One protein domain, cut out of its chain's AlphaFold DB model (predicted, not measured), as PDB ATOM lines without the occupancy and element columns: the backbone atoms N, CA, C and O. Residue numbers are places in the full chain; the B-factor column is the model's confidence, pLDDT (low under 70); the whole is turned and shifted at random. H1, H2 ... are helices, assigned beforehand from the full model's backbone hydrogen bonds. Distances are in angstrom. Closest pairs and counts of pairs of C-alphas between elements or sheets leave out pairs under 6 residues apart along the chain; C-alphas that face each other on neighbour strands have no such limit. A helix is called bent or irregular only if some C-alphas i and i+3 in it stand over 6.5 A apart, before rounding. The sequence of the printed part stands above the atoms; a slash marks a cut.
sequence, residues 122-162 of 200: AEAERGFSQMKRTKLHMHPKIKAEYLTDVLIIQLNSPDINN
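This is residues 122 to 162 of the 200 residues of the protein "uncharacterized protein LOC116552281" of Sapajus apella (UniProt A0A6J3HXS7). Two helices cross near their middles as an X: H1, the longest, runs one way, and H2 comes back over it at 57 degrees. A loop, residues 138 to 143, joins the end of H1 to the start of H2, and residues 156 to 162, of which 156 belongs to H2, stick out as a tail at the far end of H2. The printed part has 41 residues with two named helices, H1 then H2, and no named strand; the class is all helix. It is only just compact, close to loose, with a radius of gyration of the C-alphas of 10.6 A and spans of 30 by 24 by 16 A.

H1 is residues 122 to 137, 22.5 A from first to last C-alpha; C-alpha 122 is at (204.050, 211.016, 193.435) and C-alpha 137 at (187.321, 195.919, 193.700). H2 is residues 144 to 156, 18.3 A long in the same measure, and ends with C-alpha 156 at (190.260, 213.379, 200.705).

H1 and H2 touch, with 8 pairs of C-alphas within 8 A. Their closest C-alphas are those of Met 131 and Leu 151, 6.7 A apart. The two centres are 10.5 A apart. The helices run opposite ways at a steep tilt of 57 degrees. In H1 and H2 every O i to N i+4 pair is within hydrogen-bond range. Neither helix is bent.

The two C-alphas farthest apart are those of Lys 141 and Asn 162, 30.5 A. The printed part has no cut. H1 and H2 are joined by a short link of 6 residues. Residues 156 to 162 stand free. The mean pLDDT of the printed part is 82.4, and the model's confidence is low, under 70, at residues 139 to 141.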
ATOM      1  N   ALA A 122     204.292 212.134 192.518       80.19
ATOM      2  CA  ALA A 122     204.050 211.016 193.435       80.19
ATOM      3  C   ALA A 122     202.604 210.983 193.969       80.19
ATOM      4  O   ALA A 122     201.994 209.918 194.057       80.19
ATOM      5  N   GLU A 123     202.025 212.152 194.261       79.44
ATOM      6  CA  GLU A 123     200.612 212.291 194.643       79.44
ATOM      7  C   GLU A 123     199.672 211.830 193.514       79.44
ATOM      8  O   GLU A 123     198.743 211.051 193.746       79.44
ATOM      9  N   ALA A 124     199.962 212.207 192.264       83.06
ATOM     10  CA  ALA A 124     199.198 211.745 191.107       83.06
ATOM     11  C   ALA A 124     199.325 210.222 190.912       83.06
ATOM     12  O   ALA A 124     198.326 209.538 190.694       83.06
ATOM     13  N   GLU A 125     200.530 209.659 191.047       83.75
ATOM     14  CA  GLU A 125     200.790 208.212 190.966       83.75
ATOM     15  C   GLU A 125     200.053 207.427 192.057       83.75
ATOM     16  O   GLU A 125     199.501 206.348 191.795       83.75
ATOM     17  N   ARG A 126     199.982 207.982 193.272       84.19
ATOM     18  CA  ARG A 126     199.167 207.443 194.364       84.19
ATOM     19  C   ARG A 126     197.685 207.462 193.992       84.19
ATOM     20  O   ARG A 126     197.021 206.438 194.161       84.19
ATOM     21  N   GLY A 127     197.189 208.560 193.420       87.19
ATOM     22  CA  GLY A 127     195.824 208.671 192.895       87.19
ATOM     23  C   GLY A 127     195.509 207.612 191.831       87.19
ATOM     24  O   GLY A 127     194.528 206.875 191.953       87.19
ATOM     25  N   PHE A 128     196.387 207.437 190.838       86.25
ATOM     26  CA  PHE A 128     196.249 206.398 189.809       86.25
ATOM     27  C   PHE A 128     196.280 204.979 190.389       86.25
ATOM     28  O   PHE A 128     195.527 204.103 189.952       86.25
ATOM     29  N   SER A 129     197.123 204.746 191.394       86.81
ATOM     30  CA  SER A 129     197.195 203.463 192.093       86.81
ATOM     31  C   SER A 129     195.895 203.153 192.835       86.81
ATOM     32  O   SER A 129     195.402 202.027 192.746       86.81
ATOM     33  N   GLN A 130     195.301 204.145 193.508       87.38
ATOM     34  CA  GLN A 130     193.994 203.984 194.151       87.38
ATOM     35  C   GLN A 130     192.883 203.753 193.128       87.38
ATOM     36  O   GLN A 130     192.124 202.800 193.274       87.38
ATOM     37  N   MET A 131     192.859 204.499 192.020       88.44
ATOM     38  CA  MET A 131     191.919 204.257 190.917       88.44
ATOM     39  C   MET A 131     191.983 202.823 190.398       88.44
ATOM     40  O   MET A 131     190.945 202.192 190.186       88.44
ATOM     41  N   LYS A 132     193.191 202.276 190.226       87.19
ATOM     42  CA  LYS A 132     193.371 200.890 189.785       87.19
ATOM     43  C   LYS A 132     192.791 199.890 190.789       87.19
ATOM     44  O   LYS A 132     192.157 198.926 190.366       87.19
ATOM     45  N   ARG A 133     192.979 200.116 192.093       85.94
ATOM     46  CA  ARG A 133     192.407 199.270 193.157       85.94
ATOM     47  C   ARG A 133     190.888 199.366 193.189       85.94
ATOM     48  O   ARG A 133     190.223 198.338 193.170       85.94
ATOM     49  N   THR A 134     190.338 200.574 193.153       85.00
ATOM     50  CA  THR A 134     188.889 200.809 193.176       85.00
ATOM     51  C   THR A 134     188.205 200.177 191.972       85.00
ATOM     52  O   THR A 134     187.206 199.487 192.135       85.00
ATOM     53  N   LYS A 135     188.796 200.286 190.777       83.00
ATOM     54  CA  LYS A 135     188.296 199.622 189.564       83.00
ATOM     55  C   LYS A 135     188.413 198.091 189.602       83.00
ATOM     56  O   LYS A 135     187.659 197.409 188.918       83.00
ATOM     57  N   LEU A 136     189.374 197.547 190.351       82.81
ATOM     58  CA  LEU A 136     189.513 196.100 190.538       82.81
ATOM     59  C   LEU A 136     188.483 195.566 191.546       82.81
ATOM     60  O   LEU A 136     187.906 194.507 191.322       82.81
ATOM     61  N   HIS A 137     188.257 196.297 192.640       78.44
ATOM     62  CA  HIS A 137     187.321 195.919 193.700       78.44
ATOM     63  C   HIS A 137     185.860 196.131 193.310       78.44
ATOM     64  O   HIS A 137     185.002 195.319 193.649       78.44
ATOM     65  N   MET A 138     185.567 197.208 192.589       70.88
ATOM     66  CA  MET A 138     184.235 197.486 192.084       70.88
ATOM     67  C   MET A 138     184.163 196.960 190.653       70.88
ATOM     68  O   MET A 138     184.771 197.530 189.753       70.88
ATOM     69  N   HIS A 139     183.469 195.832 190.470       66.38
ATOM     70  CA  HIS A 139     183.251 195.132 189.196       66.38
ATOM     71  C   HIS A 139     183.132 196.064 187.962       66.38
ATOM     72  O   HIS A 139     182.639 197.186 188.083       66.38
ATOM     73  N   PRO A 140     183.458 195.589 186.738       61.56
ATOM     74  CA  PRO A 140     183.703 196.407 185.532       61.56
ATOM     75  C   PRO A 140     182.529 197.254 184.984       61.56
ATOM     76  O   PRO A 140     182.626 197.779 183.879       61.56
ATOM     77  N   LYS A 141     181.423 197.403 185.720       67.25
ATOM     78  CA  LYS A 141     180.216 198.149 185.336       67.25
ATOM     79  C   LYS A 141     180.136 199.577 185.896       67.25
ATOM     80  O   LYS A 141     179.143 200.253 185.645       67.25
ATOM     81  N   ILE A 142     181.137 200.050 186.642       71.62
ATOM     82  CA  ILE A 142     181.143 201.436 187.126       71.62
ATOM     83  C   ILE A 142     181.354 202.409 185.964       71.62
ATOM     84  O   ILE A 142     182.337 202.322 185.227       71.62
ATOM     85  N   LYS A 143     180.420 203.354 185.818       76.50
ATOM     86  CA  LYS A 143     180.592 204.498 184.920       76.50
ATOM     87  C   LYS A 143     181.688 205.420 185.454       76.50
ATOM     88  O   LYS A 143     181.894 205.513 186.661       76.50
ATOM     89  N   ALA A 144     182.356 206.134 184.551       74.94
ATOM     90  CA  ALA A 144     183.441 207.049 184.904       74.94
ATOM     91  C   ALA A 144     183.024 208.123 185.931       74.94
ATOM     92  O   ALA A 144     183.826 208.458 186.795       74.94
ATOM     93  N   GLU A 145     181.772 208.594 185.875       75.94
ATOM     94  CA  GLU A 145     181.191 209.539 186.843       75.94
ATOM     95  C   GLU A 145     181.282 209.022 188.293       75.94
ATOM     96  O   GLU A 145     181.933 209.650 189.122       75.94
ATOM     97  N   TYR A 146     180.792 207.808 188.568       81.44
ATOM     98  CA  TYR A 146     180.850 207.211 189.908       81.44
ATOM     99  C   TYR A 146     182.276 206.902 190.381       81.44
ATOM    100  O   TYR A 146     182.548 206.913 191.580       81.44
ATOM    101  N   LEU A 147     183.199 206.599 189.461       85.12
ATOM    102  CA  LEU A 147     184.594 206.343 189.826       85.12
ATOM    103  C   LEU A 147     185.257 207.603 190.391       85.12
ATOM    104  O   LEU A 147     186.000 207.508 191.366       85.12
ATOM    105  N   THR A 148     184.980 208.763 189.797       86.38
ATOM    106  CA  THR A 148     185.498 210.050 190.271       86.38
ATOM    107  C   THR A 148     184.984 210.361 191.673       86.38
ATOM    108  O   THR A 148     185.791 210.662 192.548       86.38
ATOM    109  N   ASP A 149     183.683 210.196 191.919       87.81
ATOM    110  CA  ASP A 149     183.081 210.456 193.235       87.81
ATOM    111  C   ASP A 149     183.695 209.568 194.326       87.81
ATOM    112  O   ASP A 149     184.100 210.047 195.387       87.81
ATOM    113  N   VAL A 150     183.846 208.268 194.044       87.31
ATOM    114  CA  VAL A 150     184.475 207.323 194.979       87.31
ATOM    115  C   VAL A 150     185.933 207.699 195.243       87.31
ATOM    116  O   VAL A 150     186.385 207.624 196.385       87.31
ATOM    117  N   LEU A 151     186.674 208.127 194.219       88.62
ATOM    118  CA  LEU A 151     188.060 208.562 194.382       88.62
ATOM    119  C   LEU A 151     188.186 209.836 195.205       88.62
ATOM    120  O   LEU A 151     189.075 209.909 196.050       88.62
ATOM    121  N   ILE A 152     187.300 210.812 195.001       87.81
ATOM    122  CA  ILE A 152     187.269 212.036 195.806       87.81
ATOM    123  C   ILE A 152     187.091 211.674 197.281       87.81
ATOM    124  O   ILE A 152     187.857 212.158 198.115       87.81
ATOM    125  N   ILE A 153     186.151 210.776 197.594       87.19
ATOM    126  CA  ILE A 153     185.921 210.308 198.964       87.19
ATOM    127  C   ILE A 153     187.167 209.592 199.495       87.19
ATOM    128  O   ILE A 153     187.657 209.943 200.562       87.19
ATOM    129  N   GLN A 154     187.718 208.629 198.758       84.88
ATOM    130  CA  GLN A 154     188.845 207.815 199.229       84.88
ATOM    131  C   GLN A 154     190.155 208.589 199.407       84.88
ATOM    132  O   GLN A 154     190.981 208.190 200.225       84.88
ATOM    133  N   LEU A 155     190.381 209.641 198.617       86.62
ATOM    134  CA  LEU A 155     191.622 210.416 198.657       86.62
ATOM    135  C   LEU A 155     191.568 211.571 199.660       86.62
ATOM    136  O   LEU A 155     192.602 211.892 200.235       86.62
ATOM    137  N   ASN A 156     190.394 212.174 199.876       86.38
ATOM    138  CA  ASN A 156     190.260 213.379 200.705       86.38
ATOM    139  C   ASN A 156     189.587 213.134 202.059       86.38
ATOM    140  O   ASN A 156     189.668 213.994 202.936       86.38
ATOM    141  N   SER A 157     188.901 212.002 202.250       85.44
ATOM    142  CA  SER A 157     188.278 211.710 203.544       85.44
ATOM    143  C   SER A 157     189.330 211.287 204.568       85.44
ATOM    144  O   SER A 157     190.304 210.618 204.209       85.44
ATOM    145  N   PRO A 158     189.131 211.631 205.853       83.88
ATOM    146  CA  PRO A 158     189.925 211.043 206.920       83.88
ATOM    147  C   PRO A 158     189.754 209.521 206.923       83.88
ATOM    148  O   PRO A 158     188.784 208.980 206.383       83.88
ATOM    149  N   ASP A 159     190.699 208.832 207.560       84.19
ATOM    150  CA  ASP A 159     190.558 207.401 207.820       84.19
ATOM    151  C   ASP A 159     189.209 207.103 208.493       84.19
ATOM    152  O   ASP A 159     188.714 207.910 209.284       84.19
ATOM    153  N   ILE A 160     188.627 205.938 208.199       84.44
ATOM    154  CA  ILE A 160     187.306 205.553 208.709       84.44
ATOM    155  C   ILE A 160     187.218 205.624 210.240       84.44
ATOM    156  O   ILE A 160     186.164 205.961 210.770       84.44
ATOM    157  N   ASN A 161     188.324 205.377 210.951       88.88
ATOM    158  CA  ASN A 161     188.369 205.454 212.412       88.88
ATOM    159  C   ASN A 161     188.286 206.896 212.944       88.88
ATOM    160  O   ASN A 161     187.877 207.103 214.081       88.88
ATOM    161  N   ASN A 162     188.651 207.884 212.121       89.81
ATOM    162  CA  ASN A 162     188.661 209.309 212.455       89.81
ATOM    163  C   ASN A 162     187.564 210.096 211.717       89.81
ATOM    164  O   ASN A 162     187.552 211.328 211.751       89.81
TER     165      ASN A 162